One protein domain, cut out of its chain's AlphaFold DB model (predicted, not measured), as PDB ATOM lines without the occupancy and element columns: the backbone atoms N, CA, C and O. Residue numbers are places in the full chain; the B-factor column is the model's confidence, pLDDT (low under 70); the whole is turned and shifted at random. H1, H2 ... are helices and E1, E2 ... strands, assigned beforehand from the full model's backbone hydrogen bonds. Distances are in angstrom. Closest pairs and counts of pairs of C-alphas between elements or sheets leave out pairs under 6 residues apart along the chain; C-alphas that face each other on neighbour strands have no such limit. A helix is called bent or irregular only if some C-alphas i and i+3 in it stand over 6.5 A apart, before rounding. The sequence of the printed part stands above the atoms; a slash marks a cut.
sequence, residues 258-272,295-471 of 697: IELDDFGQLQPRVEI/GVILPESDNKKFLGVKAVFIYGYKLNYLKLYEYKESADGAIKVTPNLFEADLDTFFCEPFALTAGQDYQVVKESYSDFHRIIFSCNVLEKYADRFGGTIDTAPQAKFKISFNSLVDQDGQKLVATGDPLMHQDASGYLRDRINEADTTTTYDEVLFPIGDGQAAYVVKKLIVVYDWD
ATOM      1  N   ILE A 258     152.696 213.242 297.186       78.56
ATOM      2  CA  ILE A 258     153.260 212.926 298.490       78.56
ATOM      3  C   ILE A 258     154.331 213.959 298.811       78.56
ATOM      4  O   ILE A 258     155.135 214.332 297.949       78.56
ATOM      5  N   GLU A 259     154.308 214.430 300.051       78.62
ATOM      6  CA  GLU A 259     155.412 215.173 300.641       78.62
ATOM      7  C   GLU A 259     156.405 214.170 301.225       78.62
ATOM      8  O   GLU A 259     156.014 213.176 301.838       78.62
ATOM      9  N   LEU A 260     157.684 214.401 300.961       72.06
ATOM     10  CA  LEU A 260     158.769 213.539 301.390       72.06
ATOM     11  C   LEU A 260     159.641 214.302 302.374       72.06
ATOM     12  O   LEU A 260     160.199 215.348 302.027       72.06
ATOM     13  N   ASP A 261     159.768 213.732 303.567       59.44
ATOM     14  CA  ASP A 261     160.519 214.329 304.672       59.44
ATOM     15  C   ASP A 261     162.042 214.164 304.507       59.44
ATOM     16  O   ASP A 261     162.803 214.967 305.040       59.44
ATOM     17  N   ASP A 262     162.494 213.181 303.711       59.84
ATOM     18  CA  ASP A 262     163.911 212.844 303.538       59.84
ATOM     19  C   ASP A 262     164.351 212.806 302.065       59.84
ATOM     20  O   ASP A 262     163.663 212.299 301.172       59.84
ATOM     21  N   PHE A 263     165.559 213.318 301.811       57.12
ATOM     22  CA  PHE A 263     166.220 213.237 300.510       57.12
ATOM     23  C   PHE A 263     166.834 211.843 300.364       57.12
ATOM     24  O   PHE A 263     167.754 211.486 301.097       57.12
ATOM     25  N   GLY A 264     166.319 211.040 299.430       54.78
ATOM     26  CA  GLY A 264     166.915 209.743 299.100       54.78
ATOM     27  C   GLY A 264     168.373 209.863 298.625       54.78
ATOM     28  O   GLY A 264     168.939 210.953 298.526       54.78
ATOM     29  N   GLN A 265     168.998 208.738 298.271       55.50
ATOM     30  CA  GLN A 265     170.379 208.744 297.778       55.50
ATOM     31  C   GLN A 265     170.543 209.607 296.510       55.50
ATOM     32  O   GLN A 265     169.876 209.381 295.496       55.50
ATOM     33  N   LEU A 266     171.471 210.567 296.564       58.44
ATOM     34  CA  LEU A 266     171.941 211.333 295.408       58.44
ATOM     35  C   LEU A 266     173.022 210.540 294.675       58.44
ATOM     36  O   LEU A 266     173.983 210.081 295.290       58.44
ATOM     37  N   GLN A 267     172.890 210.411 293.358       62.53
ATOM     38  CA  GLN A 267     173.909 209.804 292.508       62.53
ATOM     39  C   GLN A 267     174.604 210.883 291.664       62.53
ATOM     40  O   GLN A 267     173.927 211.735 291.074       62.53
ATOM     41  N   PRO A 268     175.946 210.867 291.572       58.59
ATOM     42  CA  PRO A 268     176.660 211.779 290.695       58.59
ATOM     43  C   PRO A 268     176.298 211.485 289.237       58.59
ATOM     44  O   PRO A 268     176.259 210.329 288.806       58.59
ATOM     45  N   ARG A 269     176.059 212.536 288.451       58.53
ATOM     46  CA  ARG A 269     175.813 212.391 287.017       58.53
ATOM     47  C   ARG A 269     177.094 211.931 286.327       58.53
ATOM     48  O   ARG A 269     178.084 212.656 286.276       58.53
ATOM     49  N   VAL A 270     177.066 210.734 285.752       57.03
ATOM     50  CA  VAL A 270     178.097 210.313 284.799       57.03
ATOM     51  C   VAL A 270     177.809 211.043 283.486       57.03
ATOM     52  O   VAL A 270     176.695 210.948 282.969       57.03
ATOM     53  N   GLU A 271     178.771 211.799 282.945       46.94
ATOM     54  CA  GLU A 271     178.657 212.370 281.595       46.94
ATOM     55  C   GLU A 271     178.539 211.230 280.574       46.94
ATOM     56  O   GLU A 271     179.529 210.686 280.087       46.94
ATOM     57  N   ILE A 272     177.311 210.838 280.244       46.22
ATOM     58  CA  ILE A 272     177.061 209.921 279.139       46.22
ATOM     59  C   ILE A 272     176.998 210.778 277.878       46.22
ATOM     60  O   ILE A 272     176.022 211.485 277.622       46.22
ATOM     61  N   GLY A 295     166.077 204.647 298.688       48.47
ATOM     62  CA  GLY A 295     165.444 205.824 298.093       48.47
ATOM     63  C   GLY A 295     163.962 205.894 298.465       48.47
ATOM     64  O   GLY A 295     163.417 204.992 299.099       48.47
ATOM     65  N   VAL A 296     163.298 206.969 298.061       58.34
ATOM     66  CA  VAL A 296     161.898 207.182 298.429       58.34
ATOM     67  C   VAL A 296     161.013 206.133 297.757       58.34
ATOM     68  O   VAL A 296     161.060 205.978 296.534       58.34
ATOM     69  N   ILE A 297     160.203 205.453 298.570       62.75
ATOM     70  CA  ILE A 297     159.251 204.422 298.157       62.75
ATOM     71  C   ILE A 297     157.924 205.075 297.758       62.75
ATOM     72  O   ILE A 297     157.313 205.795 298.544       62.75
ATOM     73  N   LEU A 298     157.476 204.805 296.535       69.62
ATOM     74  CA  LEU A 298     156.157 205.201 296.037       69.62
ATOM     75  C   LEU A 298     155.089 204.163 296.404       69.62
ATOM     76  O   LEU A 298     155.454 203.031 296.719       69.62
ATOM     77  N   PRO A 299     153.787 204.515 296.345       66.81
ATOM     78  CA  PRO A 299     152.701 203.560 296.551       66.81
ATOM     79  C   PRO A 299     152.890 202.279 295.723       66.81
ATOM     80  O   PRO A 299     153.424 202.321 294.612       66.81
ATOM     81  N   GLU A 300     152.452 201.147 296.275       65.88
ATOM     82  CA  GLU A 300     152.567 199.831 295.634       65.88
ATOM     83  C   GLU A 300     151.940 199.838 294.234       65.88
ATOM     84  O   GLU A 300     150.823 200.327 294.053       65.88
ATOM     85  N   SER A 301     152.626 199.253 293.245       55.03
ATOM     86  CA  SER A 301     152.086 199.096 291.886       55.03
ATOM     87  C   SER A 301     150.848 198.207 291.826       55.03
ATOM     88  O   SER A 301     150.079 198.269 290.868       55.03
ATOM     89  N   ASP A 302     150.673 197.372 292.845       55.59
ATOM     90  CA  ASP A 302     149.610 196.376 292.924       55.59
ATOM     91  C   ASP A 302     148.292 196.988 293.415       55.59
ATOM     92  O   ASP A 302     147.209 196.459 293.132       55.59
ATOM     93  N   ASN A 303     148.358 198.187 294.012       58.66
ATOM     94  CA  ASN A 303     147.225 199.094 294.006       58.66
ATOM     95  C   ASN A 303     146.998 199.476 292.547       58.66
ATOM     96  O   ASN A 303     147.698 200.337 292.017       58.66
ATOM     97  N   LYS A 304     146.007 198.840 291.905       57.91
ATOM     98  CA  LYS A 304     145.600 198.980 290.485       57.91
ATOM     99  C   LYS A 304     145.334 200.421 290.005       57.91
ATOM    100  O   LYS A 304     144.764 200.599 288.933       57.91
ATOM    101  N   LYS A 305     145.645 201.423 290.823       71.81
ATOM    102  CA  LYS A 305     145.474 202.840 290.585       71.81
ATOM    103  C   LYS A 305     146.793 203.611 290.395       71.81
ATOM    104  O   LYS A 305     146.735 204.702 289.857       71.81
ATOM    105  N   PHE A 306     147.974 203.109 290.767       80.44
ATOM    106  CA  PHE A 306     149.229 203.856 290.554       80.44
ATOM    107  C   PHE A 306     149.742 203.721 289.109       80.44
ATOM    108  O   PHE A 306     150.100 202.622 288.690       80.44
ATOM    109  N   LEU A 307     149.817 204.826 288.354       80.00
ATOM    110  CA  LEU A 307     150.277 204.812 286.954       80.00
ATOM    111  C   LEU A 307     151.737 205.246 286.785       80.00
ATOM    112  O   LEU A 307     152.422 204.751 285.891       80.00
ATOM    113  N   GLY A 308     152.231 206.144 287.641       83.69
ATOM    114  CA  GLY A 308     153.630 206.572 287.619       83.69
ATOM    115  C   GLY A 308     153.857 208.001 288.106       83.69
ATOM    116  O   GLY A 308     152.921 208.744 288.378       83.69
ATOM    117  N   VAL A 309     155.127 208.402 288.216       85.44
ATOM    118  CA  VAL A 309     155.512 209.769 288.608       85.44
ATOM    119  C   VAL A 309     155.346 210.722 287.430       85.44
ATOM    120  O   VAL A 309     156.000 210.551 286.402       85.44
ATOM    121  N   LYS A 310     154.546 211.769 287.625       86.06
ATOM    122  CA  LYS A 310     154.330 212.847 286.659       86.06
ATOM    123  C   LYS A 310     155.423 213.907 286.745       86.06
ATOM    124  O   LYS A 310     155.968 214.326 285.728       86.06
ATOM    125  N   ALA A 311     155.734 214.352 287.960       87.44
ATOM    126  CA  ALA A 311     156.715 215.402 288.210       87.44
ATOM    127  C   ALA A 311     157.291 215.297 289.624       87.44
ATOM    128  O   ALA A 311     156.632 214.810 290.541       87.44
ATOM    129  N   VAL A 312     158.508 215.803 289.810       84.75
ATOM    130  CA  VAL A 312     159.118 215.949 291.135       84.75
ATOM    131  C   VAL A 312     159.542 217.395 291.325       84.75
ATOM    132  O   VAL A 312     160.152 217.990 290.438       84.75
ATOM    133  N   PHE A 313     159.216 217.953 292.482       85.81
ATOM    134  CA  PHE A 313     159.525 219.320 292.855       85.81
ATOM    135  C   PHE A 313     160.396 219.353 294.100       85.81
ATOM    136  O   PHE A 313     160.136 218.656 295.080       85.81
ATOM    137  N   ILE A 314     161.388 220.233 294.079       82.88
ATOM    138  CA  ILE A 314     162.110 220.667 295.266       82.88
ATOM    139  C   ILE A 314     161.471 221.954 295.738       82.88
ATOM    140  O   ILE A 314     161.480 222.942 295.018       82.88
ATOM    141  N   TYR A 315     160.950 221.965 296.952       80.44
ATOM    142  CA  TYR A 315     160.505 223.191 297.584       80.44
ATOM    143  C   TYR A 315     161.593 223.669 298.537       80.44
ATOM    144  O   TYR A 315     161.957 222.961 299.482       80.44
ATOM    145  N   GLY A 316     162.152 224.846 298.278       80.81
ATOM    146  CA  GLY A 316     163.353 225.272 298.982       80.81
ATOM    147  C   GLY A 316     163.841 226.668 298.628       80.81
ATOM    148  O   GLY A 316     163.220 227.375 297.837       80.81
ATOM    149  N   TYR A 317     164.972 227.059 299.211       82.62
ATOM    150  CA  TYR A 317     165.614 228.345 298.925       82.62
ATOM    151  C   TYR A 317     166.725 228.182 297.900       82.62
ATOM    152  O   TYR A 317     167.578 227.306 298.040       82.62
ATOM    153  N   LYS A 318     166.766 229.056 296.901       85.31
ATOM    154  CA  LYS A 318     167.786 229.012 295.857       85.31
ATOM    155  C   LYS A 318     169.078 229.689 296.322       85.31
ATOM    156  O   LYS A 318     169.055 230.784 296.884       85.31
ATOM    157  N   LEU A 319     170.214 229.059 296.042       84.88
ATOM    158  CA  LEU A 319     171.560 229.574 296.284       84.88
ATOM    159  C   LEU A 319     172.213 229.970 294.954       84.88
ATOM    160  O   LEU A 319     172.390 229.132 294.067       84.88
ATOM    161  N   ASN A 320     172.607 231.240 294.835       80.50
ATOM    162  CA  ASN A 320     173.299 231.797 293.670       80.50
ATOM    163  C   ASN A 320     174.684 231.206 293.481       80.50
ATOM    164  O   ASN A 320     175.085 230.902 292.356       80.50
ATOM    165  N   TYR A 321     175.425 231.080 294.583       81.62
ATOM    166  CA  TYR A 321     176.673 230.350 294.571       81.62
ATOM    167  C   TYR A 321     176.939 229.589 295.874       81.62
ATOM    168  O   TYR A 321     176.481 229.990 296.942       81.62
ATOM    169  N   LEU A 322     177.753 228.540 295.773       78.12
ATOM    170  CA  LEU A 322     178.368 227.760 296.836       78.12
ATOM    171  C   LEU A 322     179.881 227.781 296.629       78.12
ATOM    172  O   LEU A 322     180.410 227.293 295.627       78.12
ATOM    173  N   LYS A 323     180.597 228.353 297.592       81.75
ATOM    174  CA  LYS A 323     182.060 228.388 297.609       81.75
ATOM    175  C   LYS A 323     182.561 227.671 298.854       81.75
ATOM    176  O   LYS A 323     181.951 227.784 299.904       81.75
ATOM    177  N   LEU A 324     183.677 226.949 298.771       77.38
ATOM    178  CA  LEU A 324     184.304 226.416 299.981       77.38
ATOM    179  C   LEU A 324     184.672 227.553 300.935       77.38
ATOM    180  O   LEU A 324     185.269 228.548 300.517       77.38
ATOM    181  N   TYR A 325     184.325 227.385 302.207       76.62
ATOM    182  CA  TYR A 325     184.646 228.359 303.232       76.62
ATOM    183  C   TYR A 325     186.149 228.322 303.519       76.62
ATOM    184  O   TYR A 325     186.699 227.359 304.066       76.62
ATOM    185  N   GLU A 326     186.816 229.393 303.112       73.88
ATOM    186  CA  GLU A 326     188.240 229.630 303.308       73.88
ATOM    187  C   GLU A 326     188.416 230.690 304.390       73.88
ATOM    188  O   GLU A 326     187.904 231.803 304.262       73.88
ATOM    189  N   TYR A 327     189.169 230.377 305.444       69.31
ATOM    190  CA  TYR A 327     189.498 231.348 306.481       69.31
ATOM    191  C   TYR A 327     191.005 231.409 306.733       69.31
ATOM    192  O   TYR A 327     191.749 230.440 306.557       69.31
ATOM    193  N   LYS A 328     191.481 232.594 307.122       63.78
ATOM    194  CA  LYS A 328     192.875 232.800 307.520       63.78
ATOM    195  C   LYS A 328     193.004 232.566 309.015       63.78
ATOM    196  O   LYS A 328     192.547 233.368 309.821       63.78
ATOM    197  N   GLU A 329     193.655 231.471 309.374       52.78
ATOM    198  CA  GLU A 329     193.981 231.154 310.758       52.78
ATOM    199  C   GLU A 329     195.425 231.615 311.011       52.78
ATOM    200  O   GLU A 329     196.361 230.877 310.718       52.78
ATOM    201  N   SER A 330     195.596 232.848 311.519       54.22
ATOM    202  CA  SER A 330     196.852 233.519 311.950       54.22
ATOM    203  C   SER A 330     197.477 234.586 311.027       54.22
ATOM    204  O   SER A 330     197.192 234.695 309.833       54.22
ATOM    205  N   ALA A 331     198.356 235.396 311.639       56.78
ATOM    206  CA  ALA A 331     199.081 236.530 311.055       56.78
ATOM    207  C   ALA A 331     200.044 236.155 309.908       56.78
ATOM    208  O   ALA A 331     200.495 237.037 309.179       56.78
ATOM    209  N   ASP A 332     200.310 234.860 309.709       61.84
ATOM    210  CA  ASP A 332     201.283 234.353 308.735       61.84
ATOM    211  C   ASP A 332     200.684 234.191 307.320       61.84
ATOM    212  O   ASP A 332     201.376 233.819 306.373       61.84
ATOM    213  N   GLY A 333     199.389 234.490 307.147       60.12
ATOM    214  CA  GLY A 333     198.732 234.587 305.840       60.12
ATOM    215  C   GLY A 333     198.340 233.258 305.185       60.12
ATOM    216  O   GLY A 333     197.810 233.282 304.072       60.12
ATOM    217  N   ALA A 334     198.553 232.118 305.850       63.78
ATOM    218  CA  ALA A 334     198.137 230.811 305.349       63.78
ATOM    219  C   ALA A 334     196.601 230.693 305.323       63.78
ATOM    220  O   ALA A 334     195.929 230.858 306.341       63.78
ATOM    221  N   ILE A 335     196.047 230.409 304.143       66.19
ATOM    222  CA  ILE A 335     194.618 230.139 303.959       66.19
ATOM    223  C   ILE A 335     194.373 228.679 304.342       66.19
ATOM    224  O   ILE A 335     194.977 227.781 303.753       66.19
ATOM    225  N   LYS A 336     193.497 228.437 305.321       64.75
ATOM    226  CA  LYS A 336     192.973 227.102 305.614       64.75
ATOM    227  C   LYS A 336     191.557 226.985 305.061       64.75
ATOM    228  O   LYS A 336     190.731 227.881 305.216       64.75
ATOM    229  N   VAL A 337     191.294 225.861 304.408       64.62
ATOM    230  CA  VAL A 337     189.960 225.481 303.938       64.62
ATOM    231  C   VAL A 337     189.326 224.638 305.037       64.62
ATOM    232  O   VAL A 337     189.899 223.609 305.404       64.62
ATOM    233  N   THR A 338     188.168 225.043 305.560       66.19
ATOM    234  CA  THR A 338     187.405 224.178 306.472       66.19
ATOM    235  C   THR A 338     186.782 223.051 305.649       66.19
ATOM    236  O   THR A 338     186.023 223.331 304.717       66.19
ATOM    237  N   PRO A 339     187.074 221.773 305.943       64.62
ATOM    238  CA  PRO A 339     186.399 220.668 305.276       64.62
ATOM    239  C   PRO A 339     184.886 220.758 305.535       64.62
ATOM    240  O   PRO A 339     184.476 220.971 306.672       64.62
ATOM    241  N   ASN A 340     184.070 220.596 304.490       67.75
ATOM    242  CA  ASN A 340     182.601 220.480 304.560       67.75
ATOM    243  C   ASN A 340     181.816 221.728 305.007       67.75
ATOM    244  O   ASN A 340     180.636 221.607 305.328       67.75
ATOM    245  N   LEU A 341     182.432 222.916 304.996       77.81
ATOM    246  CA  LEU A 341     181.735 224.186 305.215       77.81
ATOM    247  C   LEU A 341     181.767 225.033 303.938       77.81
ATOM    248  O   LEU A 341     182.835 225.257 303.365       77.81
ATOM    249  N   PHE A 342     180.607 225.517 303.512       81.75
ATOM    250  CA  PHE A 342     180.448 226.398 302.360       81.75
ATOM    251  C   PHE A 342     180.102 227.829 302.786       81.75
ATOM    252  O   PHE A 342     179.512 228.064 303.835       81.75
ATOM    253  N   GLU A 343     180.460 228.799 301.960       83.81
ATOM    254  CA  GLU A 343     179.869 230.131 301.926       83.81
ATOM    255  C   GLU A 343     178.819 230.147 300.808       83.81
ATOM    256  O   GLU A 343     179.128 229.744 299.681       83.81
ATOM    257  N   ALA A 344     177.601 230.599 301.110       85.25
ATOM    258  CA  ALA A 344     176.483 230.596 300.171       85.25
ATOM    259  C   ALA A 344     175.821 231.978 300.033       85.25
ATOM    260  O   ALA A 344     175.545 232.636 301.036       85.25
ATOM    261  N   ASP A 345     175.539 232.414 298.802       85.81
ATOM    262  CA  ASP A 345     174.696 233.596 298.532       85.81
ATOM    263  C   ASP A 345     173.256 233.147 298.291       85.81
ATOM    264  O   ASP A 345     172.985 232.415 297.339       85.81
ATOM    265  N   LEU A 346     172.345 233.562 299.167       83.06
ATOM    266  CA  LEU A 346     170.927 233.218 299.097       83.06
ATOM    267  C   LEU A 346     170.251 234.145 298.073       83.06
ATOM    268  O   LEU A 346     170.243 235.365 298.251       83.06
ATOM    269  N   ASP A 347     169.731 233.573 296.984       72.19
ATOM    270  CA  ASP A 347     169.140 234.324 295.865       72.19
ATOM    271  C   ASP A 347     167.690 234.730 296.150       72.19
ATOM    272  O   ASP A 347     167.285 235.849 295.837       72.19
ATOM    273  N   THR A 348     166.911 233.830 296.762       63.38
ATOM    274  CA  THR A 348     165.456 233.979 296.901       63.38
ATOM    275  C   THR A 348     164.994 234.090 298.355       63.38
ATOM    276  O   THR A 348     165.535 233.468 299.270       63.38
ATOM    277  N   PHE A 349     163.966 234.917 298.560       57.94
ATOM    278  CA  PHE A 349     163.371 235.246 299.863       57.94
ATOM    279  C   PHE A 349     162.294 234.282 300.333       57.94
ATOM    280  O   PHE A 349     162.010 234.198 301.526       57.94
ATOM    281  N   PHE A 350     161.690 233.572 299.388       63.16
ATOM    282  CA  PHE A 350     160.601 232.646 299.627       63.16
ATOM    283  C   PHE A 350     161.039 231.271 299.157       63.16
ATOM    284  O   PHE A 350     161.745 231.153 298.152       63.16
ATOM    285  N   CYS A 351     160.618 230.242 299.890       68.06
ATOM    286  CA  CYS A 351     160.693 228.894 299.362       68.06
ATOM    287  C   CYS A 351     159.910 228.860 298.049       68.06
ATOM    288  O   CYS A 351     158.731 229.214 298.015       68.06
ATOM    289  N   GLU A 352     160.571 228.456 296.976       72.06
ATOM    290  CA  GLU A 352     159.953 228.296 295.669       72.06
ATOM    291  C   GLU A 352     159.990 226.819 295.271       72.06
ATOM    292  O   GLU A 352     160.944 226.110 295.617       72.06
ATOM    293  N   PRO A 353     158.956 226.317 294.576       79.12
ATOM    294  CA  PRO A 353     159.020 225.006 293.962       79.12
ATOM    295  C   PRO A 353     159.896 225.065 292.703       79.12
ATOM    296  O   PRO A 353     159.631 225.823 291.773       79.12
ATOM    297  N   PHE A 354     160.912 224.215 292.651       83.00
ATOM    298  CA  PHE A 354     161.768 223.979 291.498       83.00
ATOM    299  C   PHE A 354     161.456 222.605 290.902       83.00
ATOM    300  O   PHE A 354     161.576 221.586 291.581       83.00
ATOM    301  N   ALA A 355     161.028 222.576 289.639       85.44
ATOM    302  CA  ALA A 355     160.712 221.336 288.938       85.44
ATOM    303  C   ALA A 355     161.993 220.613 288.506       85.44
ATOM    304  O   ALA A 355     162.847 221.200 287.843       85.44
ATOM    305  N   LEU A 356     162.093 219.328 288.833       83.75
ATOM    306  CA  LEU A 356     163.160 218.457 288.358       83.75
ATOM    307  C   LEU A 356     162.806 217.856 286.997       83.75
ATOM    308  O   LEU A 356     161.653 217.518 286.722       83.75
ATOM    309  N   THR A 357     163.814 217.668 286.151       83.25
ATOM    310  CA  THR A 357     163.661 217.105 284.809       83.25
ATOM    311  C   THR A 357     163.809 215.585 284.841       83.25
ATOM    312  O   THR A 357     164.875 215.055 285.167       83.25
ATOM    313  N   ALA A 358     162.759 214.860 284.445       81.06
ATOM    314  CA  ALA A 358     162.782 213.400 284.360       81.06
ATOM    315  C   ALA A 358     163.908 212.892 283.438       81.06
ATOM    316  O   ALA A 358     164.133 213.417 282.346       81.06
ATOM    317  N   GLY A 359     164.631 211.863 283.878       72.88
ATOM    318  CA  GLY A 359     165.754 211.259 283.158       72.88
ATOM    319  C   GLY A 359     167.074 212.034 283.245       72.88
ATOM    320  O   GLY A 359     168.122 211.439 282.995       72.88
ATOM    321  N   GLN A 360     167.048 213.320 283.616       75.88
ATOM    322  CA  GLN A 360     168.251 214.136 283.824       75.88
ATOM    323  C   GLN A 360     168.560 214.332 285.309       75.88
ATOM    324  O   GLN A 360     169.676 214.044 285.731       75.88
ATOM    325  N   ASP A 361     167.566 214.791 286.072       76.19
ATOM    326  CA  ASP A 361     167.692 215.142 287.490       76.19
ATOM    327  C   ASP A 361     167.149 214.035 288.405       76.19
ATOM    328  O   ASP A 361     167.483 213.968 289.585       76.19
ATOM    329  N   TYR A 362     166.308 213.141 287.878       79.56
ATOM    330  CA  TYR A 362     165.845 211.956 288.597       79.56
ATOM    331  C   TYR A 362     165.451 210.814 287.656       79.56
ATOM    332  O   TYR A 362     165.135 211.028 286.484       79.56
ATOM    333  N   GLN A 363     165.433 209.590 288.179       79.31
ATOM    334  CA  GLN A 363     164.932 208.390 287.511       79.31
ATOM    335  C   GLN A 363     164.034 207.590 288.455       79.31
ATOM    336  O   GLN A 363     164.299 207.512 289.652       79.31
ATOM    337  N   VAL A 364     162.987 206.973 287.909       78.81
ATOM    338  CA  VAL A 364     162.113 206.052 288.646       78.81
ATOM    339  C   VAL A 364     162.501 204.629 288.272       78.81
ATOM    340  O   VAL A 364     162.518 204.278 287.093       78.81
ATOM    341  N   VAL A 365     162.828 203.809 289.266       79.69
ATOM    342  CA  VAL A 365     163.282 202.429 289.075       79.69
ATOM    343  C   VAL A 365     162.356 201.488 289.831       79.69
ATOM    344  O   VAL A 365     162.100 201.696 291.017       79.69
ATOM    345  N   LYS A 366     161.866 200.443 289.155       73.44
ATOM    346  CA  LYS A 366     161.145 199.346 289.811       73.44
ATOM    347  C   LYS A 366     162.147 198.449 290.537       73.44
ATOM    348  O   LYS A 366     163.121 197.997 289.929       73.44
ATOM    349  N   GLU A 367     161.937 198.203 291.823       70.19
ATOM    350  CA  GLU A 367     162.806 197.305 292.580       70.19
ATOM    351  C   GLU A 367     162.561 195.846 292.170       70.19
ATOM    352  O   GLU A 367     161.432 195.396 292.014       70.19
ATOM    353  N   SER A 368     163.634 195.076 291.966       66.00
ATOM    354  CA  SER A 368     163.546 193.720 291.397       66.00
ATOM    355  C   SER A 368     162.851 192.690 292.298       66.00
ATOM    356  O   SER A 368     162.537 191.599 291.828       66.00
ATOM    357  N   TYR A 369     162.624 193.020 293.574       63.47
ATOM    358  CA  TYR A 369     162.071 192.121 294.592       63.47
ATOM    359  C   TYR A 369     160.927 192.752 295.404       63.47
ATOM    360  O   TYR A 369     160.586 192.232 296.465       63.47
ATOM    361  N   SER A 370     160.359 193.873 294.949       62.47
ATOM    362  CA  SER A 370     159.251 194.544 295.634       62.47
ATOM    363  C   SER A 370     158.297 195.217 294.636       62.47
ATOM    364  O   SER A 370     158.696 195.550 293.518       62.47
ATOM    365  N   ASP A 371     157.037 195.428 295.029       63.47
ATOM    366  CA  ASP A 371     156.027 196.134 294.212       63.47
ATOM    367  C   ASP A 371     156.162 197.659 294.310       63.47
ATOM    368  O   ASP A 371     155.303 198.428 293.874       63.47
ATOM    369  N   PHE A 372     157.279 198.111 294.877       67.12
ATOM    370  CA  PHE A 372     157.582 199.506 295.089       67.12
ATOM    371  C   PHE A 372     158.409 200.074 293.940       67.12
ATOM    372  O   PHE A 372     159.290 199.435 293.351       67.12
ATOM    373  N   HIS A 373     158.139 201.342 293.654       74.75
ATOM    374  CA  HIS A 373     158.987 202.154 292.799       74.75
ATOM    375  C   HIS A 373     159.861 203.046 293.666       74.75
ATOM    376  O   HIS A 373     159.401 203.619 294.654       74.75
ATOM    377  N   ARG A 374     161.120 203.182 293.259       75.94
ATOM    378  CA  ARG A 374     162.114 204.019 293.920       75.94
ATOM    379  C   ARG A 374     162.492 205.188 293.028       75.94
ATOM    380  O   ARG A 374     162.805 204.987 291.854       75.94
ATOM    381  N   ILE A 375     162.530 206.391 293.594       74.19
ATOM    382  CA  ILE A 375     163.079 207.568 292.909       74.19
ATOM    383  C   ILE A 375     164.559 207.713 293.261       74.19
ATOM    384  O   ILE A 375     164.931 207.738 294.434       74.19
ATOM    385  N   ILE A 376     165.397 207.808 292.233       75.00
ATOM    386  CA  ILE A 376     166.833 208.060 292.337       75.00
ATOM    387  C   ILE A 376     167.097 209.453 291.788       75.00
ATOM    388  O   ILE A 376     166.815 209.721 290.621       75.00
ATOM    389  N   PHE A 377     167.654 210.330 292.612       74.50
ATOM    390  CA  PHE A 377     168.008 211.685 292.211       74.50
ATOM    391  C   PHE A 377     169.423 211.714 291.635       74.50
ATOM    392  O   PHE A 377     170.337 211.077 292.157       74.50
ATOM    393  N   SER A 378     169.602 212.446 290.545       70.69
ATOM    394  CA  SER A 378     170.874 212.631 289.851       70.69
ATOM    395  C   SER A 378     171.263 214.099 289.897       70.69
ATOM    396  O   SER A 378     170.426 214.970 289.675       70.69
ATOM    397  N   CYS A 379     172.530 214.389 290.173       68.62
ATOM    398  CA  CYS A 379     172.996 215.770 290.235       68.62
ATOM    399  C   CYS A 379     174.423 215.940 289.701       68.62
ATOM    400  O   CYS A 379     175.238 215.012 289.690       68.62
ATOM    401  N   ASN A 380     174.727 217.153 289.240       65.12
ATOM    402  CA  ASN A 380     176.063 217.530 288.790       65.12
ATOM    403  C   ASN A 380     176.887 217.973 290.000       65.12
ATOM    404  O   ASN A 380     176.775 219.100 290.475       65.12
ATOM    405  N   VAL A 381     177.733 217.084 290.511       66.50
ATOM    406  CA  VAL A 381     178.655 217.408 291.603       66.50
ATOM    407  C   VAL A 381     180.072 217.227 291.094       66.50
ATOM    408  O   VAL A 381     180.420 216.177 290.560       66.50
ATOM    409  N   LEU A 382     180.905 218.259 291.252       63.50
ATOM    410  CA  LEU A 382     182.336 218.128 290.982       63.50
ATOM    411  C   LEU A 382     182.899 217.007 291.857       63.50
ATOM    412  O   LEU A 382     182.656 217.007 293.056       63.50
ATOM    413  N   GLU A 383     183.706 216.113 291.287       65.12
ATOM    414  CA  GLU A 383     184.251 214.928 291.975       65.12
ATOM    415  C   GLU A 383     184.863 215.254 293.351       65.12
ATOM    416  O   GLU A 383     184.624 214.559 294.333       65.12
ATOM    417  N   LYS A 384     185.562 216.391 293.463       66.69
ATOM    418  CA  LYS A 384     186.150 216.896 294.720       66.69
ATOM    419  C   LYS A 384     185.145 217.282 295.821       66.69
ATOM    420  O   LYS A 384     185.573 217.644 296.917       66.69
ATOM    421  N   TYR A 385     183.857 217.330 295.499       66.00
ATOM    422  CA  TYR A 385     182.749 217.646 296.396       66.00
ATOM    423  C   TYR A 385     181.756 216.482 296.524       66.00
ATOM    424  O   TYR A 385     180.774 216.623 297.245       66.00
ATOM    425  N   ALA A 386     181.980 215.356 295.839       64.19
ATOM    426  CA  ALA A 386     181.053 214.223 295.834       64.19
ATOM    427  C   ALA A 386     180.831 213.632 297.238       64.19
ATOM    428  O   ALA A 386     179.739 213.188 297.552       64.19
ATOM    429  N   ASP A 387     181.835 213.710 298.112       61.94
ATOM    430  CA  ASP A 387     181.773 213.313 299.523       61.94
ATOM    431  C   ASP A 387     181.012 214.307 300.425       61.94
ATOM    432  O   ASP A 387     180.872 214.076 301.625       61.94
ATOM    433  N   ARG A 388     180.546 215.434 299.868       63.91
ATOM    434  CA  ARG A 388     179.942 216.561 300.605       63.91
ATOM    435  C   ARG A 388     178.487 216.826 300.237       63.91
ATOM    436  O   ARG A 388     177.850 217.636 300.904       63.91
ATOM    437  N   PHE A 389     177.990 216.185 299.183       59.75
ATOM    438  CA  PHE A 389     176.618 216.297 298.699       59.75
ATOM    439  C   PHE A 389     176.029 214.884 298.578       59.75
ATOM    440  O   PHE A 389     176.472 214.116 297.732       59.75
ATOM    441  N   GLY A 390     175.021 214.556 299.394       52.44
ATOM    442  CA  GLY A 390     174.298 213.277 299.322       52.44
ATOM    443  C   GLY A 390     174.790 212.198 300.283       52.44
ATOM    444  O   GLY A 390     175.986 211.945 300.375       52.44
ATOM    445  N   GLY A 391     173.853 211.599 301.027       46.91
ATOM    446  CA  GLY A 391     174.110 210.680 302.138       46.91
ATOM    447  C   GLY A 391     173.480 209.309 302.042       46.91
ATOM    448  O   GLY A 391     172.559 209.095 301.258       46.91
ATOM    449  N   THR A 392     173.954 208.415 302.909       42.78
ATOM    450  CA  THR A 392     173.252 207.203 303.353       42.78
ATOM    451  C   THR A 392     172.511 207.475 304.670       42.78
ATOM    452  O   THR A 392     172.873 208.401 305.402       42.78
ATOM    453  N   ILE A 393     171.476 206.676 304.963       38.03
ATOM    454  CA  ILE A 393     170.523 206.848 306.084       38.03
ATOM    455  C   ILE A 393     171.234 206.953 307.449       38.03
ATOM    456  O   ILE A 393     170.765 207.658 308.340       38.03
ATOM    457  N   ASP A 394     172.412 206.342 307.582       38.84
ATOM    458  CA  ASP A 394     173.142 206.268 308.851       38.84
ATOM    459  C   ASP A 394     174.200 207.364 309.062       38.84
ATOM    460  O   ASP A 394     174.714 207.536 310.172       38.84
ATOM    461  N   THR A 395     174.520 208.155 308.037       45.12
ATOM    462  CA  THR A 395     175.404 209.319 308.167       45.12
ATOM    463  C   THR A 395     174.949 210.399 307.206       45.12
ATOM    464  O   THR A 395     175.405 210.422 306.069       45.12
ATOM    465  N   ALA A 396     174.071 211.303 307.638       42.69
ATOM    466  CA  ALA A 396     173.662 212.432 306.809       42.69
ATOM    467  C   ALA A 396     174.874 213.353 306.535       42.69
ATOM    468  O   ALA A 396     175.377 213.989 307.467       42.69
ATOM    469  N   PRO A 397     175.362 213.494 305.290       50.66
ATOM    470  CA  PRO A 397     176.178 214.619 304.906       50.66
ATOM    471  C   PRO A 397     175.205 215.770 304.714       50.66
ATOM    472  O   PRO A 397     174.656 216.018 303.640       50.66
ATOM    473  N   GLN A 398     174.958 216.448 305.820       60.84
ATOM    474  CA  GLN A 398     174.415 217.783 305.785       60.84
ATOM    475  C   GLN A 398     175.547 218.697 305.315       60.84
ATOM    476  O   GLN A 398     176.658 218.695 305.863       60.84
ATOM    477  N   ALA A 399     175.299 219.428 304.234       66.75
ATOM    478  CA  ALA A 399     176.254 220.412 303.774       66.75
ATOM    479  C   ALA A 399     176.101 221.633 304.676       66.75
ATOM    480  O   ALA A 399     175.088 222.332 304.650       66.75
ATOM    481  N   LYS A 400     177.125 221.891 305.488       78.88
ATOM    482  CA  LYS A 400     177.131 223.064 306.351       78.88
ATOM    483  C   LYS A 400     177.409 224.281 305.504       78.88
ATOM    484  O   LYS A 400     178.383 224.295 304.748       78.88
ATOM    485  N   PHE A 401     176.609 225.325 305.657       79.75
ATOM    486  CA  PHE A 401     176.896 226.588 304.995       79.75
ATOM    487  C   PHE A 401     176.749 227.781 305.931       79.75
ATOM    488  O   PHE A 401     176.001 227.768 306.907       79.75
ATOM    489  N   LYS A 402     177.512 228.821 305.614       84.75
ATOM    490  CA  LYS A 402     177.401 230.161 306.172       84.75
ATOM    491  C   LYS A 402     176.840 231.078 305.107       84.75
ATOM    492  O   LYS A 402     177.218 230.993 303.937       84.75
ATOM    493  N   ILE A 403     175.954 231.965 305.526       83.88
ATOM    494  CA  ILE A 403     175.375 232.957 304.633       83.88
ATOM    495  C   ILE A 403     176.450 233.987 304.287       83.88
ATOM    496  O   ILE A 403     177.140 234.508 305.164       83.88
ATOM    497  N   SER A 404     176.608 234.268 302.997       83.00
ATOM    498  CA  SER A 404     177.493 235.322 302.523       83.00
ATOM    499  C   SER A 404     176.950 236.679 302.940       83.00
ATOM    500  O   SER A 404     175.745 236.929 302.899       83.00
ATOM    501  N   PHE A 405     177.858 237.601 303.226       79.06
ATOM    502  CA  PHE A 405     177.550 238.999 303.506       79.06
ATOM    503  C   PHE A 405     176.732 239.668 302.384       79.06
ATOM    504  O   PHE A 405     175.929 240.556 302.642       79.06
ATOM    505  N   ASN A 406     176.865 239.183 301.142       80.50
ATOM    506  CA  ASN A 406     176.070 239.638 299.997       80.50
ATOM    507  C   ASN A 406     174.564 239.360 300.132       80.50
ATOM    508  O   ASN A 406     173.766 240.017 299.449       80.50
ATOM    509  N   SER A 407     174.187 238.407 300.984       80.62
ATOM    510  CA  SER A 407     172.800 238.050 301.291       80.62
ATOM    511  C   SER A 407     172.206 238.918 302.403       80.62
ATOM    512  O   SER A 407     170.990 238.887 302.599       80.62
ATOM    513  N   LEU A 408     173.039 239.672 303.134       81.75
ATOM    514  CA  LEU A 408     172.631 240.478 304.281       81.75
ATOM    515  C   LEU A 408     172.440 241.956 303.912       81.75
ATOM    516  O   LEU A 408     173.213 242.557 303.159       81.75
ATOM    517  N   VAL A 409     171.408 242.555 304.493       82.06
ATOM    518  CA  VAL A 409     171.099 243.984 304.454       82.06
ATOM    519  C   VAL A 409     170.942 244.529 305.871       82.06
ATOM    520  O   VAL A 409     170.653 243.794 306.819       82.06
ATOM    521  N   ASP A 410     171.138 245.833 306.023       82.19
ATOM    522  CA  ASP A 410     170.867 246.538 307.273       82.19
ATOM    523  C   ASP A 410     169.361 246.802 307.497       82.19
ATOM    524  O   ASP A 410     168.496 246.438 306.694       82.19
ATOM    525  N   GLN A 411     169.040 247.474 308.608       80.06
ATOM    526  CA  GLN A 411     167.678 247.913 308.945       80.06
ATOM    527  C   GLN A 411     167.064 248.881 307.927       80.06
ATOM    528  O   GLN A 411     165.859 249.111 307.989       80.06
ATOM    529  N   ASP A 412     167.852 249.435 307.007       81.81
ATOM    530  CA  ASP A 412     167.419 250.342 305.950       81.81
ATOM    531  C   ASP A 412     167.331 249.638 304.582       81.81
ATOM    532  O   ASP A 412     166.834 250.220 303.618       81.81
ATOM    533  N   GLY A 413     167.645 248.338 304.513       76.44
ATOM    534  CA  GLY A 413     167.607 247.537 303.286       76.44
ATOM    535  C   GLY A 413     168.815 247.764 302.376       76.44
ATOM    536  O   GLY A 413     168.808 247.336 301.222       76.44
ATOM    537  N   GLN A 414     169.857 248.443 302.859       82.06
ATOM    538  CA  GLN A 414     171.102 248.576 302.116       82.06
ATOM    539  C   GLN A 414     171.933 247.316 302.306       82.06
ATOM    540  O   GLN A 414     172.060 246.806 303.419       82.06
ATOM    541  N   LYS A 415     172.515 246.811 301.210       78.88
ATOM    542  CA  LYS A 415     173.474 245.704 301.290       78.88
ATOM    543  C   LYS A 415     174.561 246.095 302.268       78.88
ATOM    544  O   LYS A 415     175.147 247.171 302.131       78.88
ATOM    545  N   LEU A 416     174.862 245.205 303.204       72.62
ATOM    546  CA  LEU A 416     176.064 245.385 303.988       72.62
ATOM    547  C   LEU A 416     177.230 245.350 302.975       72.62
ATOM    548  O   LEU A 416     177.367 244.407 302.195       72.62
ATOM    549  N   VAL A 417     178.030 246.422 302.895       63.78
ATOM    550  CA  VAL A 417     179.180 246.515 301.972       63.78
ATOM    551  C   VAL A 417     180.457 246.182 302.726       63.78
ATOM    552  O   VAL A 417     180.761 246.791 303.750       63.78
ATOM    553  N   ALA A 418     181.206 245.198 302.229       59.38
ATOM    554  CA  ALA A 418     182.447 244.789 302.860       59.38
ATOM    555  C   ALA A 418     183.478 245.917 302.763       59.38
ATOM    556  O   ALA A 418     183.945 246.263 301.675       59.38
ATOM    557  N   THR A 419     183.878 246.483 303.897       53.03
ATOM    558  CA  THR A 419     184.944 247.487 303.960       53.03
ATOM    559  C   THR A 419     186.315 246.827 303.872       53.03
ATOM    560  O   THR A 419     187.044 246.857 304.848       53.03
ATOM    561  N   GLY A 420     186.659 246.211 302.733       52.19
ATOM    562  CA  GLY A 420     188.020 245.831 302.297       52.19
ATOM    563  C   GLY A 420     188.910 244.971 303.215       52.19
ATOM    564  O   GLY A 420     189.972 244.541 302.768       52.19
ATOM    565  N   ASP A 421     188.517 244.718 304.460       56.62
ATOM    566  CA  ASP A 421     189.285 244.007 305.467       56.62
ATOM    567  C   ASP A 421     188.685 242.612 305.653       56.62
ATOM    568  O   ASP A 421     187.592 242.474 306.218       56.62
ATOM    569  N   PRO A 422     189.373 241.562 305.178       52.72
ATOM    570  CA  PRO A 422     188.835 240.221 305.205       52.72
ATOM    571  C   PRO A 422     188.622 239.643 306.611       52.72
ATOM    572  O   PRO A 422     187.969 238.611 306.749       52.72
ATOM    573  N   LEU A 423     189.146 240.300 307.653       51.81
ATOM    574  CA  LEU A 423     188.940 239.927 309.054       51.81
ATOM    575  C   LEU A 423     187.600 240.422 309.623       51.81
ATOM    576  O   LEU A 423     187.127 239.859 310.602       51.81
ATOM    577  N   MET A 424     186.960 241.419 308.999       53.34
ATOM    578  CA  MET A 424     185.622 241.910 309.381       53.34
ATOM    579  C   MET A 424     184.483 241.056 308.796       53.34
ATOM    580  O   MET A 424     183.325 241.254 309.145       53.34
ATOM    581  N   HIS A 425     184.791 240.101 307.908       55.03
ATOM    582  CA  HIS A 425     183.792 239.250 307.248       55.03
ATOM    583  C   HIS A 425     183.130 238.210 308.159       55.03
ATOM    584  O   HIS A 425     182.215 237.529 307.702       55.03
ATOM    585  N   GLN A 426     183.626 238.012 309.383       58.22
ATOM    586  CA  GLN A 426     183.246 236.843 310.175       58.22
ATOM    587  C   GLN A 426     182.085 237.081 311.139       58.22
ATOM    588  O   GLN A 426     181.402 236.102 311.398       58.22
ATOM    589  N   ASP A 427     181.828 238.320 311.581       66.81
ATOM    590  CA  ASP A 427     180.900 238.630 312.686       66.81
ATOM    591  C   ASP A 427     179.817 239.657 312.297       66.81
ATOM    592  O   ASP A 427     179.593 240.653 312.991       66.81
ATOM    593  N   ALA A 428     179.176 239.468 311.144       73.56
ATOM    594  CA  ALA A 428     178.123 240.357 310.668       73.56
ATOM    595  C   ALA A 428     176.728 239.741 310.796       73.56
ATOM    596  O   ALA A 428     176.375 238.834 310.039       73.56
ATOM    597  N   SER A 429     175.911 240.312 311.683       78.31
ATOM    598  CA  SER A 429     174.472 240.067 311.732       78.31
ATOM    599  C   SER A 429     173.698 241.154 310.988       78.31
ATOM    600  O   SER A 429     174.071 242.328 310.958       78.31
ATOM    601  N   GLY A 430     172.605 240.753 310.355       78.44
ATOM    602  CA  GLY A 430     171.720 241.642 309.624       78.44
ATOM    603  C   GLY A 430     170.435 240.927 309.257       78.44
ATOM    604  O   GLY A 430     170.160 239.819 309.713       78.44
ATOM    605  N   TYR A 431     169.641 241.554 308.406       78.56
ATOM    606  CA  TYR A 431     168.491 240.880 307.836       78.56
ATOM    607  C   TYR A 431     168.870 240.262 306.498       78.56
ATOM    608  O   TYR A 431     169.711 240.797 305.783       78.56
ATOM    609  N   LEU A 432     168.223 239.168 306.110       76.00
ATOM    610  CA  LEU A 432     168.249 238.744 304.705       76.00
ATOM    611  C   LEU A 432     167.709 239.882 303.818       76.00
ATOM    612  O   LEU A 432     166.903 240.672 304.309       76.00
ATOM    613  N   ARG A 433     168.142 239.977 302.547       66.12
ATOM    614  CA  ARG A 433     167.900 241.123 301.623       66.12
ATOM    615  C   ARG A 433     166.469 241.757 301.606       66.12
ATOM    616  O   ARG A 433     166.391 242.916 301.218       66.12
ATOM    617  N   ASP A 434     165.412 241.104 302.118       60.75
ATOM    618  CA  ASP A 434     164.018 241.597 302.225       60.75
ATOM    619  C   ASP A 434     163.459 241.708 303.671       60.75
ATOM    620  O   ASP A 434     162.252 241.819 303.877       60.75
ATOM    621  N   ARG A 435     164.305 241.712 304.709       64.06
ATOM    622  CA  ARG A 435     163.919 241.910 306.132       64.06
ATOM    623  C   ARG A 435     163.076 240.813 306.796       64.06
ATOM    624  O   ARG A 435     162.496 241.053 307.851       64.06
ATOM    625  N   ILE A 436     163.033 239.614 306.221       62.38
ATOM    626  CA  ILE A 436     162.161 238.527 306.702       62.38
ATOM    627  C   ILE A 436     162.681 237.902 308.002       62.38
ATOM    628  O   ILE A 436     161.926 237.763 308.958       62.38
ATOM    629  N   ASN A 437     163.971 237.557 308.045       72.00
ATOM    630  CA  ASN A 437     164.611 236.918 309.193       72.00
ATOM    631  C   ASN A 437     165.958 237.579 309.494       72.00
ATOM    632  O   ASN A 437     166.680 237.978 308.573       72.00
ATOM    633  N   GLU A 438     166.289 237.670 310.781       78.31
ATOM    634  CA  GLU A 438     167.630 238.029 311.240       78.31
ATOM    635  C   GLU A 438     168.565 236.831 311.021       78.31
ATOM    636  O   GLU A 438     168.231 235.691 311.351       78.31
ATOM    637  N   ALA A 439     169.718 237.087 310.414       80.12
ATOM    638  CA  ALA A 439     170.719 236.089 310.082       80.12
ATOM    639  C   ALA A 439     172.119 236.653 310.342       80.12
ATOM    640  O   ALA A 439     172.347 237.861 310.266       80.12
ATOM    641  N   ASP A 440     173.071 235.770 310.632       80.81
ATOM    642  CA  ASP A 440     174.465 236.142 310.866       80.81
ATOM    643  C   ASP A 440     175.393 235.250 310.039       80.81
ATOM    644  O   ASP A 440     175.229 234.031 309.990       80.81
ATOM    645  N   THR A 441     176.397 235.870 309.421       79.00
ATOM    646  CA  THR A 441     177.536 235.220 308.758       79.00
ATOM    647  C   THR A 441     178.303 234.223 309.646       79.00
ATOM    648  O   THR A 441     178.958 233.315 309.125       79.00
ATOM    649  N   THR A 442     178.224 234.334 310.980       77.44
ATOM    650  CA  THR A 442     178.793 233.347 311.916       77.44
ATOM    651  C   THR A 442     177.970 232.062 311.987       77.44
ATOM    652  O   THR A 442     178.536 230.990 312.242       77.44
ATOM    653  N   THR A 443     176.657 232.161 311.750       82.62
ATOM    654  CA  THR A 443     175.705 231.066 311.937       82.62
ATOM    655  C   THR A 443     175.959 230.000 310.893       82.62
ATOM    656  O   THR A 443     176.010 230.261 309.692       82.62
ATOM    657  N   THR A 444     176.151 228.778 311.374       81.50
ATOM    658  CA  THR A 444     176.297 227.614 310.511       81.50
ATOM    659  C   THR A 444     174.940 226.948 310.384       81.50
ATOM    660  O   THR A 444     174.370 226.528 311.389       81.50
ATOM    661  N   TYR A 445     174.442 226.873 309.158       80.38
ATOM    662  CA  TYR A 445     173.193 226.207 308.817       80.38
ATOM    663  C   TYR A 445     173.494 224.766 308.420       80.38
ATOM    664  O   TYR A 445     174.460 224.519 307.695       80.38
ATOM    665  N   ASP A 446     172.684 223.842 308.928       78.31
ATOM    666  CA  ASP A 446     172.797 222.404 308.687       78.31
ATOM    667  C   ASP A 446     171.557 221.961 307.910       78.31
ATOM    668  O   ASP A 446     170.488 221.768 308.485       78.31
ATOM    669  N   GLU A 447     171.662 221.918 306.583       77.56
ATOM    670  CA  GLU A 447     170.518 221.686 305.700       77.56
ATOM    671  C   GLU A 447     170.892 220.741 304.555       77.56
ATOM    672  O   GLU A 447     172.066 220.554 304.212       77.56
ATOM    673  N   VAL A 448     169.872 220.163 303.924       75.81
ATOM    674  CA  VAL A 448     170.036 219.370 302.704       75.81
ATOM    675  C   VAL A 448     170.186 220.313 301.512       75.81
ATOM    676  O   VAL A 448     169.327 221.163 301.272       75.81
ATOM    677  N   LEU A 449     171.269 220.152 300.749       77.81
ATOM    678  CA  LEU A 449     171.521 220.928 299.535       77.81
ATOM    679  C   LEU A 449     171.358 220.061 298.285       77.81
ATOM    680  O   LEU A 449     172.015 219.028 298.156       77.81
ATOM    681  N   PHE A 450     170.552 220.527 297.333       79.06
ATOM    682  CA  PHE A 450     170.428 219.933 296.004       79.06
ATOM    683  C   PHE A 450     171.168 220.773 294.954       79.06
ATOM    684  O   PHE A 450     170.723 221.881 294.647       79.06
ATOM    685  N   PRO A 451     172.293 220.302 294.394       76.81
ATOM    686  CA  PRO A 451     173.060 221.069 293.417       76.81
ATOM    687  C   PRO A 451     172.397 221.054 292.029       76.81
ATOM    688  O   PRO A 451     172.007 220.001 291.535       76.81
ATOM    689  N   ILE A 452     172.315 222.222 291.381       74.19
ATOM    690  CA  ILE A 452     171.605 222.446 290.096       74.19
ATOM    691  C   ILE A 452     172.531 222.862 288.935       74.19
ATOM    692  O   ILE A 452     172.077 223.257 287.866       74.19
ATOM    693  N   GLY A 453     173.847 222.802 289.139       68.50
ATOM    694  CA  GLY A 453     174.883 223.158 288.161       68.50
ATOM    695  C   GLY A 453     176.214 222.522 288.557       68.50
ATOM    696  O   GLY A 453     176.193 221.604 289.360       68.50
ATOM    697  N   ASP A 454     177.362 223.002 288.065       63.34
ATOM    698  CA  ASP A 454     178.706 222.440 288.351       63.34
ATOM    699  C   ASP A 454     179.177 222.638 289.816       63.34
ATOM    700  O   ASP A 454     180.249 223.184 290.092       63.34
ATOM    701  N   GLY A 455     178.346 222.270 290.794       62.12
ATOM    702  CA  GLY A 455     178.543 222.485 292.227       62.12
ATOM    703  C   GLY A 455     178.552 223.953 292.663       62.12
ATOM    704  O   GLY A 455     178.791 224.223 293.837       62.12
ATOM    705  N   GLN A 456     178.334 224.899 291.742       68.56
ATOM    706  CA  GLN A 456     178.322 226.320 292.063       68.56
ATOM    707  C   GLN A 456     176.951 226.799 292.509       68.56
ATOM    708  O   GLN A 456     176.940 227.614 293.397       68.56
ATOM    709  N   ALA A 457     175.824 226.296 292.011       78.25
ATOM    710  CA  ALA A 457     174.491 226.690 292.490       78.25
ATOM    711  C   ALA A 457     173.755 225.491 293.102       78.25
ATOM    712  O   ALA A 457     173.977 224.350 292.685       78.25
ATOM    713  N   ALA A 458     172.874 225.739 294.073       81.50
ATOM    714  CA  ALA A 458     172.079 224.694 294.722       81.50
ATOM    715  C   ALA A 458     170.755 225.224 295.282       81.50
ATOM    716  O   ALA A 458     170.549 226.428 295.360       81.50
ATOM    717  N   TYR A 459     169.887 224.317 295.719       82.81
ATOM    718  CA  TYR A 459     168.708 224.607 296.526       82.81
ATOM    719  C   TYR A 459     168.883 224.066 297.944       82.81
ATOM    720  O   TYR A 459     169.258 222.911 298.121       82.81
ATOM    721  N   VAL A 460     168.570 224.882 298.950       81.50
ATOM    722  CA  VAL A 460     168.308 224.432 300.322       81.50
ATOM    723  C   VAL A 460     166.938 223.773 300.325       81.50
ATOM    724  O   VAL A 460     165.927 224.463 300.212       81.50
ATOM    725  N   VAL A 461     166.898 222.451 300.427       80.00
ATOM    726  CA  VAL A 461     165.662 221.673 300.318       80.00
ATOM    727  C   VAL A 461     164.905 221.733 301.639       80.00
ATOM    728  O   VAL A 461     165.442 221.360 302.677       80.00
ATOM    729  N   LYS A 462     163.655 222.199 301.605       78.88
ATOM    730  CA  LYS A 462     162.739 222.160 302.755       78.88
ATOM    731  C   LYS A 462     161.767 221.000 302.689       78.88
ATOM    732  O   LYS A 462     161.499 220.402 303.720       78.88
ATOM    733  N   LYS A 463     161.279 220.685 301.494       78.06
ATOM    734  CA  LYS A 463     160.501 219.476 301.231       78.06
ATOM    735  C   LYS A 463     160.658 219.045 299.783       78.06
ATOM    736  O   LYS A 463     160.884 219.872 298.895       78.06
ATOM    737  N   LEU A 464     160.524 217.750 299.555       79.44
ATOM    738  CA  LEU A 464     160.391 217.177 298.225       79.44
ATOM    739  C   LEU A 464     158.925 216.827 298.006       79.44
ATOM    740  O   LEU A 464     158.305 216.173 298.839       79.44
ATOM    741  N   ILE A 465     158.372 217.256 296.881       83.81
ATOM    742  CA  ILE A 465     156.998 216.940 296.503       83.81
ATOM    743  C   ILE A 465     157.057 216.076 295.257       83.81
ATOM    744  O   ILE A 465     157.571 216.501 294.220       83.81
ATOM    745  N   VAL A 466     156.506 214.872 295.338       84.75
ATOM    746  CA  VAL A 466     156.346 214.001 294.172       84.75
ATOM    747  C   VAL A 466     154.898 214.036 293.747       84.75
ATOM    748  O   VAL A 466     154.028 213.628 294.510       84.75
ATOM    749  N   VAL A 467     154.660 214.485 292.521       86.50
ATOM    750  CA  VAL A 467     153.363 214.409 291.860       86.50
ATOM    751  C   VAL A 467     153.334 213.141 291.015       86.50
ATOM    752  O   VAL A 467     154.205 212.927 290.169       86.50
ATOM    753  N   TYR A 468     152.335 212.298 291.227       85.81
ATOM    754  CA  TYR A 468     152.144 211.045 290.504       85.81
ATOM    755  C   TYR A 468     150.734 210.954 289.934       85.81
ATOM    756  O   TYR A 468     149.793 211.505 290.498       85.81
ATOM    757  N   ASP A 469     150.597 210.265 288.807       87.19
ATOM    758  CA  ASP A 469     149.311 210.025 288.168       87.19
ATOM    759  C   ASP A 469     148.645 208.785 288.773       87.19
ATOM    760  O   ASP A 469     149.260 207.721 288.938       87.19
ATOM    761  N   TRP A 470     147.367 208.940 289.104       85.06
ATOM    762  CA  TRP A 470     146.505 207.902 289.649       85.06
ATOM    763  C   TRP A 470     145.393 207.584 288.639       85.06
ATOM    764  O   TRP A 470     144.801 208.514 288.101       85.06
ATOM    765  N   ASP A 471     145.095 206.307 288.378       83.56
ATOM    766  CA  ASP A 471     144.016 205.794 287.503       83.56
ATOM    767  C   ASP A 471     142.638 206.012 288.148       83.56
ATOM    768  O   ASP A 471     141.903 205.080 288.497       83.56
TER     769      ASP A 471
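What this domain is: This is residues 258 to 272 and 295 to 471 of the 697 residues of an uncharacterized protein of Deltaproteobacteria bacterium (UniProt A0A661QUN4). A small closed barrel of five strands, E3, E4, E8, E11 and E12, forms the body of an elongated domain. E3 and E12 run on beyond it at one end as a ribbon near the small sheet E2, E7, E6; toward the other end reach the E3 and E4 hairpin, the E9 and E10 hairpin and the long loop 404 to 428. The printed part has 192 residues, with one named helix and 12 named strands in the order E1 to E7, H1, E8 to E12; the class is mostly strand, as strands hold 91 of the 97 residues in named elements, and the barrel is mixed, with E1 and E5 paired onto it. It is only just compact, close to loose, with a radius of gyration of the C-alphas of 19.4 A and spans of 65 by 37 by 30 A.

How they stand to each other: E1, residues 258 to 260, is antiparallel to E12, residues 458 to 470; N 260 and O 464 are 2.8 A apart. E2, residues 266 to 268, is parallel to E7, residues 373 to 379, with N 267 and O 377 at 2.9 A. E6, residues 362 to 366, and E7 form a hairpin, with N 363 and O 376 at 2.8 A. E3, residues 306 to 328, has antiparallel E12 on one side, with N 319 and O 458 at 2.7 A. On its other side lie E5, residues 352 to 356, with N 354 and O 314 at 2.7 A, and E4, residues 335 to 346, with N 343 and O 323 at 2.7 A. E4 bends by 94 degrees at residue 339. H1, residues 383 to 388, is irregular, with C-alphas 384 and 387 7.4 A apart; 0 of 2 O i to N i+4 pairs and 2 of 3 O i to N i+3 pairs are within hydrogen-bond range. Its closest C-alphas to E4 are Arg 388 and Asn 340, 6.2 A. E8, residues 399 to 403, is parallel to E4, with N 402 and O 342 at 2.8 A. E9, residues 429 to 432, and E10, residues 438 to 440, form a hairpin, with N 430 and O 439 at 2.9 A. E11, residues 444 to 451, is antiparallel to E8, with N 445 and O 401 at 2.9 A, and to E12, with N 450 and O 459 at 2.8 A.

Where its parts are: E1 begins at C-alpha 258, (153.260, 212.926, 298.490). E3 is 55.1 A long, E12 31.0 A and E4 24.4 A. E12 ends at C-alpha 470, (146.505, 207.902, 289.649).

The domain as a whole: The C-alphas of Lys 304 and Ala 331, the two farthest apart, are 68.5 A apart. Residues 273 to 294 are not printed; C-alphas 272 and 295 are 22.6 A apart. The link E8 to E9 is long. Mean pLDDT of the printed part is 70.8, with 85 residues under 70, among them 379 to 399.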